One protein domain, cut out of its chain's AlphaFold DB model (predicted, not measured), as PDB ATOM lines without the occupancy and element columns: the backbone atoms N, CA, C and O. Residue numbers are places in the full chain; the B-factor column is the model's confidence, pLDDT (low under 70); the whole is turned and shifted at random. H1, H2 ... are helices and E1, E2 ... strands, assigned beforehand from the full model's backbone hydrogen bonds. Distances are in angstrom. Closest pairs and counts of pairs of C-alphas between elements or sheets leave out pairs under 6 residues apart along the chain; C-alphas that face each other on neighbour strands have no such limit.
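AT A GLANCE: This is residues 244 to 332 of the 338 residues of an uncharacterized protein of Mucilaginibacter sp (UniProt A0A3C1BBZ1). The model is an elongated run of loops with three small two-strand pairs spread along it. Near one end, the parallel strands E5 and E6 have H1 beyond them and H3 beside E6; at the other end is the hairpin E3 and E4, and the hairpin E1 and E2 lies between these two ends. The printed part has 89 residues, with three named helices and six named strands in the order E1 E2 E3 E4 E5 H1 E6 H2 H3; the class is mixed, helices and strands, and under half of the residues, 38 of 89, are in named elements. The whole is compact, with a radius of gyration of the C-alphas of 13.5 A, and it spans 42 by 26 by 24 A.

IN THESE COORDINATES: E5 takes residues 280 to 282 and E6 residues 298 to 300. C-alpha 280 is at (367.981, 255.941, 306.141). H1, residues 285 to 291, is 9.8 A long. H2, residues 306 to 312, is 10.1 A long, and H3, residues 318 to 321, ends with C-alpha 321 at (377.231, 247.676, 303.350). E1 is residues 244 to 246, with C-alpha 244 at (386.363, 259.003, 298.523), and E2 is residues 249 to 251. E3, residues 255 to 258, is 9.8 A long, and E4, residues 261 to 264, is 10.1 A.

HOW THE PARTS SIT: E5 and E6 are parallel neighbours at 40 degrees, with N 282 and O 299 2.8 A apart, within hydrogen-bond range. E5, H1 and E6 form a strand-helix-strand unit, two parallel strands with a helix between them along the chain, and its crossover is right-handed. The closest C-alphas of E5 and H1 are those of Ala 282 and Cys 288, 5.2 A apart. Residues 299 to 300 of E6 also pair with residues 315 to 316, antiparallel. The closest C-alphas of E6 and H3 are those of Ser 298 and Ala 320, 5.8 A apart. H2 is apart from H1 and from H3. The hairpin E3 and E4 is antiparallel at 147 degrees, with N 263 and O 256 2.8 A apart. The hairpin E1 and E2 is antiparallel at 146 degrees, with N 249 and O 246 2.9 A apart. Residues 244 to 245 of E1 pair with residues 330 to 331, antiparallel. In H1 every O i to N i+4 pair is within hydrogen-bond range, in H2 2 of 3, and H3 is too short for such a pair.

THE WHOLE: The two C-alphas farthest apart are those of Gly 259 and Glu 286, 43.1 A. The printed part has no cut. The link from E4 to E5, residues 265 to 279, is long. The mean pLDDT of the printed part is 75.9, and 32 residues are under 70, among them residues 244 to 263 and 329 to 332.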
ATOM      1  N   ALA A 244     387.559 259.771 298.425       53.81
ATOM      2  CA  ALA A 244     386.363 259.003 298.523       53.81
ATOM      3  C   ALA A 244     385.258 259.871 297.911       53.81
ATOM      4  O   ALA A 244     384.774 260.804 298.554       53.81
ATOM      5  N   VAL A 245     384.874 259.607 296.660       52.28
ATOM      6  CA  VAL A 245     383.716 260.298 296.071       52.28
ATOM      7  C   VAL A 245     382.450 259.557 296.460       52.28
ATOM      8  O   VAL A 245     382.336 258.352 296.243       52.28
ATOM      9  N   ASN A 246     381.499 260.305 297.007       53.44
ATOM     10  CA  ASN A 246     380.128 259.865 297.193       53.44
ATOM     11  C   ASN A 246     379.223 260.978 296.648       53.44
ATOM     12  O   ASN A 246     379.328 262.112 297.108       53.44
ATOM     13  N   ASN A 247     378.407 260.700 295.626       59.12
ATOM     14  CA  ASN A 247     377.494 261.682 295.027       59.12
ATOM     15  C   ASN A 247     378.146 263.001 294.559       59.12
ATOM     16  O   ASN A 247     377.640 264.089 294.829       59.12
ATOM     17  N   ASN A 248     379.323 262.941 293.926       55.34
ATOM     18  CA  ASN A 248     380.113 264.126 293.550       55.34
ATOM     19  C   ASN A 248     380.495 265.057 294.723       55.34
ATOM     20  O   ASN A 248     381.056 266.129 294.497       55.34
ATOM     21  N   GLN A 249     380.251 264.650 295.974       56.06
ATOM     22  CA  GLN A 249     380.811 265.284 297.157       56.06
ATOM     23  C   GLN A 249     382.155 264.630 297.473       56.06
ATOM     24  O   GLN A 249     382.275 263.407 297.610       56.06
ATOM     25  N   LEU A 250     383.184 265.471 297.563       55.28
ATOM     26  CA  LEU A 250     384.516 265.064 297.988       55.28
ATOM     27  C   LEU A 250     384.493 264.804 299.494       55.28
ATOM     28  O   LEU A 250     384.397 265.743 300.281       55.28
ATOM     29  N   ASN A 251     384.607 263.534 299.880       62.25
ATOM     30  CA  ASN A 251     384.921 263.160 301.251       62.25
ATOM     31  C   ASN A 251     386.415 262.830 301.332       62.25
ATOM     32  O   ASN A 251     386.936 262.030 300.548       62.25
ATOM     33  N   THR A 252     387.102 263.459 302.280       61.44
ATOM     34  CA  THR A 252     388.515 263.209 302.564       61.44
ATOM     35  C   THR A 252     388.605 262.398 303.845       61.44
ATOM     36  O   THR A 252     388.005 262.766 304.848       61.44
ATOM     37  N   TYR A 253     389.356 261.303 303.801       69.31
ATOM     38  CA  TYR A 253     389.671 260.484 304.970       69.31
ATOM     39  C   TYR A 253     391.186 260.452 305.162       69.31
ATOM     40  O   TYR A 253     391.948 260.711 304.230       69.31
ATOM     41  N   LYS A 254     391.675 260.092 306.339       66.62
ATOM     42  CA  LYS A 254     393.067 259.653 306.478       66.62
ATOM     43  C   LYS A 254     393.207 258.220 305.970       66.62
ATOM     44  O   LYS A 254     392.269 257.426 306.066       66.62
ATOM     45  N   SER A 255     394.376 257.874 305.437       68.69
ATOM     46  CA  SER A 255     394.669 256.512 304.988       68.69
ATOM     47  C   SER A 255     396.051 256.042 305.424       68.69
ATOM     48  O   SER A 255     396.979 256.834 305.576       68.69
ATOM     49  N   VAL A 256     396.184 254.729 305.603       58.91
ATOM     50  CA  VAL A 256     397.431 254.049 305.960       58.91
ATOM     51  C   VAL A 256     397.710 252.925 304.965       58.91
ATOM     52  O   VAL A 256     396.807 252.188 304.567       58.91
ATOM     53  N   LYS A 257     398.970 252.780 304.542       56.09
ATOM     54  CA  LYS A 257     399.402 251.654 303.708       56.09
ATOM     55  C   LYS A 257     399.875 250.509 304.600       56.09
ATOM     56  O   LYS A 257     400.809 250.680 305.376       56.09
ATOM     57  N   ILE A 258     399.259 249.338 304.454       62.59
ATOM     58  CA  ILE A 258     399.640 248.106 305.158       62.59
ATOM     59  C   ILE A 258     399.910 247.036 304.098       62.59
ATOM     60  O   ILE A 258     398.996 246.553 303.422       62.59
ATOM     61  N   GLY A 259     401.188 246.703 303.904       66.62
ATOM     62  CA  GLY A 259     401.633 245.861 302.792       66.62
ATOM     63  C   GLY A 259     401.279 246.483 301.436       66.62
ATOM     64  O   GLY A 259     401.649 247.622 301.147       66.62
ATOM     65  N   ASN A 260     400.530 245.747 300.612       61.34
ATOM     66  CA  ASN A 260     400.068 246.200 299.292       61.34
ATOM     67  C   ASN A 260     398.677 246.860 299.312       61.34
ATOM     68  O   ASN A 260     398.152 247.207 298.257       61.34
ATOM     69  N   GLN A 261     398.073 247.026 300.489       55.22
ATOM     70  CA  GLN A 261     396.716 247.547 300.646       55.22
ATOM     71  C   GLN A 261     396.741 248.951 301.256       55.22
ATOM     72  O   GLN A 261     397.601 249.265 302.079       55.22
ATOM     73  N   ILE A 262     395.783 249.788 300.858       64.56
ATOM     74  CA  ILE A 262     395.528 251.092 301.478       64.56
ATOM     75  C   ILE A 262     394.243 250.956 302.285       64.56
ATOM     76  O   ILE A 262     393.205 250.589 301.736       64.56
ATOM     77  N   TRP A 263     394.331 251.258 303.571       67.75
ATOM     78  CA  TRP A 263     393.226 251.226 304.517       67.75
ATOM     79  C   TRP A 263     392.825 252.646 304.884       67.75
ATOM     80  O   TRP A 263     393.676 253.532 304.957       67.75
ATOM     81  N   MET A 264     391.539 252.869 305.148       75.38
ATOM     82  CA  MET A 264     391.117 254.083 305.843       75.38
ATOM     83  C   MET A 264     391.664 254.036 307.276       75.38
ATOM     84  O   MET A 264     391.587 252.999 307.931       75.38
ATOM     85  N   ALA A 265     392.223 255.148 307.749       72.88
ATOM     86  CA  ALA A 265     392.666 255.320 309.135       72.88
ATOM     87  C   ALA A 265     391.564 255.935 310.023       72.88
ATOM     88  O   ALA A 265     391.787 256.219 311.196       72.88
ATOM     89  N   GLU A 266     390.379 256.154 309.452       74.50
ATOM     90  CA  GLU A 266     389.198 256.730 310.092       74.50
ATOM     91  C   GLU A 266     387.952 255.955 309.636       74.50
ATOM     92  O   GLU A 266     387.929 255.383 308.544       74.50
ATOM     93  N   ASN A 267     386.904 255.938 310.462       84.88
ATOM     94  CA  ASN A 267     385.650 255.263 310.129       84.88
ATOM     95  C   ASN A 267     384.849 256.030 309.063       84.88
ATOM     96  O   ASN A 267     384.862 257.259 309.004       84.88
ATOM     97  N   LEU A 268     384.087 255.297 308.246       84.69
ATOM     98  CA  LEU A 268     383.254 255.870 307.188       84.69
ATOM     99  C   LEU A 268     382.143 256.781 307.752       84.69
ATOM    100  O   LEU A 268     381.394 256.387 308.648       84.69
ATOM    101  N   ASN A 269     381.953 257.971 307.170       84.12
ATOM    102  CA  ASN A 269     380.976 258.954 307.659       84.12
ATOM    103  C   ASN A 269     380.113 259.586 306.545       84.12
ATOM    104  O   ASN A 269     379.996 260.804 306.432       84.12
ATOM    105  N   VAL A 270     379.441 258.768 305.736       84.38
ATOM    106  CA  VAL A 270     378.528 259.211 304.666       84.38
ATOM    107  C   VAL A 270     377.061 259.067 305.075       84.38
ATOM    108  O   VAL A 270     376.715 258.301 305.968       84.38
ATOM    109  N   SER A 271     376.176 259.875 304.500       87.69
ATOM    110  CA  SER A 271     374.710 259.773 304.686       87.69
ATOM    111  C   SER A 271     373.969 259.508 303.376       87.69
ATOM    112  O   SER A 271     372.741 259.484 303.348       87.69
ATOM    113  N   THR A 272     374.716 259.293 302.299       88.00
ATOM    114  CA  THR A 272     374.233 258.970 300.959       88.00
ATOM    115  C   THR A 272     375.019 257.783 300.413       88.00
ATOM    116  O   THR A 272     376.113 257.491 300.897       88.00
ATOM    117  N   PHE A 273     374.476 257.093 299.421       88.69
ATOM    118  CA  PHE A 273     375.209 256.137 298.592       88.69
ATOM    119  C   PHE A 273     375.985 256.848 297.489       88.69
ATOM    120  O   PHE A 273     375.725 258.014 297.197       88.69
ATOM    121  N   ASN A 274     376.887 256.134 296.814       82.81
ATOM    122  CA  ASN A 274     377.702 256.701 295.738       82.81
ATOM    123  C   ASN A 274     376.876 257.345 294.610       82.81
ATOM    124  O   ASN A 274     377.358 258.293 293.990       82.81
ATOM    125  N   ASN A 275     375.645 256.876 294.375       83.44
ATOM    126  CA  ASN A 275     374.705 257.440 293.400       83.44
ATOM    127  C   ASN A 275     373.917 258.672 293.901       83.44
ATOM    128  O   ASN A 275     373.135 259.229 293.138       83.44
ATOM    129  N   GLY A 276     374.090 259.075 295.161       83.25
ATOM    130  CA  GLY A 276     373.391 260.200 295.781       83.25
ATOM    131  C   GLY A 276     372.132 259.876 296.558       83.25
ATOM    132  O   GLY A 276     371.630 260.757 297.259       83.25
ATOM    133  N   ASP A 277     371.659 258.634 296.522       89.12
ATOM    134  CA  ASP A 277     370.476 258.258 297.285       89.12
ATOM    135  C   ASP A 277     370.742 258.372 298.792       89.12
ATOM    136  O   ASP A 277     371.787 257.916 299.266       89.12
ATOM    137  N   PRO A 278     369.805 258.928 299.581       90.38
ATOM    138  CA  PRO A 278     369.960 259.013 301.024       90.38
ATOM    139  C   PRO A 278     369.943 257.624 301.669       90.38
ATOM    140  O   PRO A 278     369.121 256.763 301.341       90.38
ATOM    141  N   ILE A 279     370.816 257.433 302.656       89.88
ATOM    142  CA  ILE A 279     370.778 256.276 303.551       89.88
ATOM    143  C   ILE A 279     369.829 256.617 304.699       89.88
ATOM    144  O   ILE A 279     369.872 257.714 305.256       89.88
ATOM    145  N   THR A 280     368.953 255.685 305.070       90.56
ATOM    146  CA  THR A 280     367.981 255.941 306.141       90.56
ATOM    147  C   THR A 280     368.684 256.044 307.491       90.56
ATOM    148  O   THR A 280     369.444 255.159 307.867       90.56
ATOM    149  N   ILE A 281     368.414 257.107 308.248       89.38
ATOM    150  CA  ILE A 281     368.913 257.232 309.617       89.38
ATOM    151  C   ILE A 281     367.997 256.490 310.598       89.38
ATOM    152  O   ILE A 281     366.790 256.737 310.645       89.38
ATOM    153  N   ALA A 282     368.577 255.626 311.427       87.06
ATOM    154  CA  ALA A 282     367.948 255.129 312.642       87.06
ATOM    155  C   ALA A 282     368.323 256.046 313.814       87.06
ATOM    156  O   ALA A 282     369.480 256.109 314.219       87.06
ATOM    157  N   SER A 283     367.344 256.805 314.308       81.56
ATOM    158  CA  SER A 283     367.529 257.880 315.303       81.56
ATOM    159  C   SER A 283     366.546 257.816 316.475       81.56
ATOM    160  O   SER A 283     366.590 258.651 317.373       81.56
ATOM    161  N   ASN A 284     365.642 256.838 316.481       78.12
ATOM    162  CA  ASN A 284     364.638 256.656 317.525       78.12
ATOM    163  C   ASN A 284     364.356 255.165 317.751       78.12
ATOM    164  O   ASN A 284     364.775 254.313 316.969       78.12
ATOM    165  N   SER A 285     363.628 254.841 318.820       71.06
ATOM    166  CA  SER A 285     363.358 253.456 319.232       71.06
ATOM    167  C   SER A 285     362.675 252.610 318.152       71.06
ATOM    168  O   SER A 285     362.900 251.404 318.087       71.06
ATOM    169  N   GLU A 286     361.872 253.223 317.285       72.19
ATOM    170  CA  GLU A 286     361.175 252.546 316.191       72.19
ATOM    171  C   GLU A 286     362.118 252.244 315.017       72.19
ATOM    172  O   GLU A 286     362.213 251.108 314.553       72.19
ATOM    173  N   SER A 287     362.911 253.230 314.602       73.50
ATOM    174  CA  SER A 287     363.903 253.073 313.534       73.50
ATOM    175  C   SER A 287     365.109 252.216 313.946       73.50
ATOM    176  O   SER A 287     365.644 251.498 313.108       73.50
ATOM    177  N   CYS A 288     365.488 252.184 315.229       69.62
ATOM    178  CA  CYS A 288     366.483 251.244 315.759       69.62
ATOM    179  C   CYS A 288     365.987 249.792 315.741       69.62
ATOM    180  O   CYS A 288     366.770 248.891 315.459       69.62
ATOM    181  N   LYS A 289     364.692 249.544 315.995       66.94
ATOM    182  CA  LYS A 289     364.111 248.200 315.820       66.94
ATOM    183  C   LYS A 289     364.174 247.767 314.355       66.94
ATOM    184  O   LYS A 289     364.517 246.626 314.072       66.94
ATOM    185  N   ALA A 290     363.912 248.690 313.430       64.88
ATOM    186  CA  ALA A 290     364.041 248.438 311.996       64.88
ATOM    187  C   ALA A 290     365.503 248.274 311.536       64.88
ATOM    188  O   ALA A 290     365.752 247.545 310.582       64.88
ATOM    189  N   PHE A 291     366.470 248.887 312.228       71.19
ATOM    190  CA  PHE A 291     367.896 248.863 311.876       71.19
ATOM    191  C   PHE A 291     368.475 247.446 311.738       71.19
ATOM    192  O   PHE A 291     369.347 247.226 310.897       71.19
ATOM    193  N   GLY A 292     367.966 246.493 312.531       64.06
ATOM    194  CA  GLY A 292     368.371 245.082 312.504       64.06
ATOM    195  C   GLY A 292     367.339 244.103 311.934       64.06
ATOM    196  O   GLY A 292     367.618 242.909 311.921       64.06
ATOM    197  N   LEU A 293     366.158 244.568 311.509       64.00
ATOM    198  CA  LEU A 293     365.036 243.699 311.108       64.00
ATOM    199  C   LEU A 293     364.458 244.011 309.726       64.00
ATOM    200  O   LEU A 293     363.794 243.162 309.143       64.00
ATOM    201  N   ALA A 294     364.656 245.225 309.214       64.00
ATOM    202  CA  ALA A 294     364.178 245.599 307.894       64.00
ATOM    203  C   ALA A 294     365.272 245.335 306.857       64.00
ATOM    204  O   ALA A 294     366.422 245.708 307.094       64.00
ATOM    205  N   ASP A 295     364.894 244.813 305.683       74.81
ATOM    206  CA  ASP A 295     365.722 244.747 304.465       74.81
ATOM    207  C   ASP A 295     365.996 246.152 303.890       74.81
ATOM    208  O   ASP A 295     365.801 246.442 302.709       74.81
ATOM    209  N   LYS A 296     366.368 247.089 304.764       85.31
ATOM    210  CA  LYS A 296     366.467 248.508 304.486       85.31
ATOM    211  C   LYS A 296     367.814 249.027 304.942       85.31
ATOM    212  O   LYS A 296     368.145 249.064 306.131       85.31
ATOM    213  N   SER A 297     368.562 249.515 303.971       90.19
ATOM    214  CA  SER A 297     369.858 250.127 304.177       90.19
ATOM    215  C   SER A 297     369.769 251.349 305.087       90.19
ATOM    216  O   SER A 297     369.079 252.327 304.774       90.19
ATOM    217  N   SER A 298     370.455 251.274 306.225       90.94
ATOM    218  CA  SER A 298     370.354 252.269 307.286       90.94
ATOM    219  C   SER A 298     371.701 252.546 307.954       90.94
ATOM    220  O   SER A 298     372.582 251.684 307.984       90.94
ATOM    221  N   TYR A 299     371.837 253.735 308.541       90.62
ATOM    222  CA  TYR A 299     372.933 254.083 309.446       90.62
ATOM    223  C   TYR A 299     372.396 254.629 310.777       90.62
ATOM    224  O   TYR A 299     371.273 255.127 310.841       90.62
ATOM    225  N   CYS A 300     373.187 254.560 311.842       88.94
ATOM    226  CA  CYS A 300     372.902 255.223 313.111       88.94
ATOM    227  C   CYS A 300     374.163 255.874 313.686       88.94
ATOM    228  O   CYS A 300     375.277 255.706 313.176       88.94
ATOM    229  N   TYR A 301     373.971 256.649 314.749       86.50
ATOM    230  CA  TYR A 301     375.062 257.200 315.541       86.50
ATOM    231  C   TYR A 301     375.300 256.328 316.768       86.50
ATOM    232  O   TYR A 301     374.347 255.793 317.341       86.50
ATOM    233  N   TYR A 302     376.554 256.230 317.209       81.75
ATOM    234  CA  TYR A 302     376.847 255.675 318.527       81.75
ATOM    235  C   TYR A 302     376.043 256.444 319.587       81.75
ATOM    236  O   TYR A 302     375.960 257.674 319.532       81.75
ATOM    237  N   GLU A 303     375.369 255.712 320.477       82.81
ATOM    238  CA  GLU A 303     374.436 256.255 321.482       82.81
ATOM    239  C   GLU A 303     373.311 257.149 320.919       82.81
ATOM    240  O   GLU A 303     372.728 257.952 321.644       82.81
ATOM    241  N   ASN A 304     372.981 257.031 319.626       82.06
ATOM    242  CA  ASN A 304     372.049 257.926 318.929       82.06
ATOM    243  C   ASN A 304     372.426 259.416 319.041       82.06
ATOM    244  O   ASN A 304     371.561 260.286 318.959       82.06
ATOM    245  N   ASN A 305     373.719 259.723 319.197       82.38
ATOM    246  CA  ASN A 305     374.217 261.084 319.354       82.38
ATOM    247  C   ASN A 305     374.967 261.565 318.091       82.38
ATOM    248  O   ASN A 305     376.096 261.133 317.838       82.38
ATOM    249  N   PRO A 306     374.401 262.506 317.310       80.81
ATOM    250  CA  PRO A 306     375.046 263.027 316.105       80.81
ATOM    251  C   PRO A 306     376.412 263.679 316.356       80.81
ATOM    252  O   PRO A 306     377.284 263.613 315.490       80.81
ATOM    253  N   ALA A 307     376.628 264.279 317.533       79.88
ATOM    254  CA  ALA A 307     377.909 264.896 317.876       79.88
ATOM    255  C   ALA A 307     379.030 263.849 317.971       79.88
ATOM    256  O   ALA A 307     380.150 264.106 317.535       79.88
ATOM    257  N   ILE A 308     378.709 262.650 318.460       76.12
ATOM    258  CA  ILE A 308     379.634 261.512 318.548       76.12
ATOM    259  C   ILE A 308     379.911 260.936 317.152       76.12
ATOM    260  O   ILE A 308     381.050 260.592 316.839       76.12
ATOM    261  N   GLY A 309     378.903 260.898 316.276       68.19
ATOM    262  CA  GLY A 309     379.054 260.440 314.889       68.19
ATOM    263  C   GLY A 309     380.082 261.224 314.071       68.19
ATOM    264  O   GLY A 309     380.742 260.659 313.202       68.19
ATOM    265  N   ASN A 310     380.261 262.510 314.371       68.62
ATOM    266  CA  ASN A 310     381.284 263.336 313.729       68.62
ATOM    267  C   ASN A 310     382.709 263.021 314.208       68.62
ATOM    268  O   ASN A 310     383.659 263.356 313.510       68.62
ATOM    269  N   ILE A 311     382.857 262.379 315.371       70.50
ATOM    270  CA  ILE A 311     384.151 262.021 315.967       70.50
ATOM    271  C   ILE A 311     384.538 260.587 315.589       70.50
ATOM    272  O   ILE A 311     385.668 260.337 315.183       70.50
ATOM    273  N   TYR A 312     383.599 259.644 315.707       77.75
ATOM    274  CA  TYR A 312     383.879 258.207 315.580       77.75
ATOM    275  C   TYR A 312     383.343 257.573 314.295       77.75
ATOM    276  O   TYR A 312     383.540 256.377 314.080       77.75
ATOM    277  N   GLY A 313     382.675 258.344 313.437       81.19
ATOM    278  CA  GLY A 313     381.989 257.840 312.249       81.19
ATOM    279  C   GLY A 313     380.588 257.299 312.542       81.19
ATOM    280  O   GLY A 313     380.106 257.291 313.679       81.19
ATOM    281  N   LYS A 314     379.903 256.868 311.481       88.50
ATOM    282  CA  LYS A 314     378.548 256.297 311.554       88.50
ATOM    283  C   LYS A 314     378.615 254.772 311.588       88.50
ATOM    284  O   LYS A 314     379.528 254.169 311.031       88.50
ATOM    285  N   LEU A 315     377.614 254.155 312.208       88.88
ATOM    286  CA  LEU A 315     377.421 252.706 312.196       88.88
ATOM    287  C   LEU A 315     376.441 252.354 311.082       88.88
ATOM    288  O   LEU A 315     375.375 252.959 311.000       88.88
ATOM    289  N   TYR A 316     376.774 251.375 310.246       90.06
ATOM    290  CA  TYR A 316     375.943 250.954 309.115       90.06
ATOM    291  C   TYR A 316     375.474 249.521 309.325       90.06
ATOM    292  O   TYR A 316     376.226 248.687 309.832       90.06
ATOM    293  N   ASN A 317     374.235 249.230 308.935       90.62
ATOM    294  CA  ASN A 317     373.748 247.858 308.946       90.62
ATOM    295  C   ASN A 317     374.256 247.070 307.726       90.62
ATOM    296  O   ASN A 317     374.772 247.640 306.762       90.62
ATOM    297  N   TYR A 318     374.086 245.745 307.765       89.56
ATOM    298  CA  TYR A 318     374.503 244.846 306.685       89.56
ATOM    299  C   TYR A 318     373.953 245.281 305.320       89.56
ATOM    300  O   TYR A 318     374.709 245.356 304.358       89.56
ATOM    301  N   TYR A 319     372.669 245.644 305.267       90.50
ATOM    302  CA  TYR A 319     371.992 246.064 304.039       90.50
ATOM    303  C   TYR A 319     372.617 247.301 303.400       90.50
ATOM    304  O   TYR A 319     372.734 247.357 302.185       90.50
ATOM    305  N   ALA A 320     373.071 248.275 304.197       90.56
ATOM    306  CA  ALA A 320     373.804 249.417 303.665       90.56
ATOM    307  C   ALA A 320     375.168 249.010 303.100       90.56
ATOM    308  O   ALA A 320     375.550 249.491 302.040       90.56
ATOM    309  N   VAL A 321     375.893 248.116 303.777       89.50
ATOM    310  CA  VAL A 321     377.231 247.676 303.350       89.50
ATOM    311  C   VAL A 321     377.183 246.860 302.055       89.50
ATOM    312  O   VAL A 321     378.095 246.970 301.238       89.50
ATOM    313  N   THR A 322     376.130 246.067 301.852       89.94
ATOM    314  CA  THR A 322     375.955 245.203 300.673       89.94
ATOM    315  C   THR A 322     375.057 245.799 299.590       89.94
ATOM    316  O   THR A 322     374.772 245.136 298.594       89.94
ATOM    317  N   ASP A 323     374.630 247.053 299.748       91.31
ATOM    318  CA  ASP A 323     373.782 247.739 298.779       91.31
ATOM    319  C   ASP A 323     374.508 247.940 297.439       91.31
ATOM    320  O   ASP A 323     375.618 248.480 297.382       91.31
ATOM    321  N   ASN A 324     373.850 247.582 296.335       90.50
ATOM    322  CA  ASN A 324     374.404 247.722 294.985       90.50
ATOM    323  C   ASN A 324     374.688 249.179 294.587       90.50
ATOM    324  O   ASN A 324     375.476 249.423 293.675       90.50
ATOM    325  N   ARG A 325     374.075 250.160 295.264       89.88
ATOM    326  CA  ARG A 325     374.357 251.589 295.049       89.88
ATOM    327  C   ARG A 325     375.738 252.004 295.557       89.88
ATOM    328  O   ARG A 325     376.216 253.076 295.192       89.88
ATOM    329  N   GLY A 326     376.387 251.152 296.354       86.69
ATOM    330  CA  GLY A 326     377.741 251.331 296.854       86.69
ATOM    331  C   GLY A 326     377.806 252.296 298.033       86.69
ATOM    332  O   GLY A 326     377.574 253.496 297.892       86.69
ATOM    333  N   LEU A 327     378.148 251.761 299.204       85.44
ATOM    334  CA  LEU A 327     378.362 252.541 300.424       85.44
ATOM    335  C   LEU A 327     379.787 253.091 300.513       85.44
ATOM    336  O   LEU A 327     379.996 254.254 300.861       85.44
ATOM    337  N   ALA A 328     380.763 252.226 300.224       76.12
ATOM    338  CA  ALA A 328     382.166 252.588 300.245       76.12
ATOM    339  C   ALA A 328     382.434 253.584 299.109       76.12
ATOM    340  O   ALA A 328     382.165 253.265 297.943       76.12
ATOM    341  N   PRO A 329     382.968 254.769 299.422       67.56
ATOM    342  CA  PRO A 329     383.316 255.735 298.406       67.56
ATOM    343  C   PRO A 329     384.312 255.132 297.425       67.56
ATOM    344  O   PRO A 329     385.260 254.447 297.823       67.56
ATOM    345  N   GLN A 330     384.122 255.398 296.138       61.56
ATOM    346  CA  GLN A 330     385.086 254.923 295.160       61.56
ATOM    347  C   GLN A 330     386.377 255.724 295.294       61.56
ATOM    348  O   GLN A 330     386.359 256.959 295.361       61.56
ATOM    349  N   ARG A 331     387.504 255.003 295.323       57.66
ATOM    350  CA  ARG A 331     388.820 255.618 295.193       57.66
ATOM    351  C   ARG A 331     388.827 256.363 293.865       57.66
ATOM    352  O   ARG A 331     388.651 255.728 292.824       57.66
ATOM    353  N   LEU A 332     389.099 257.668 293.869       45.16
ATOM    354  CA  LEU A 332     389.574 258.280 292.631       45.16
ATOM    355  C   LEU A 332     390.924 257.640 292.319       45.16
ATOM    356  O   LEU A 332     391.945 257.954 292.932       45.16
TER     357      LEU A 332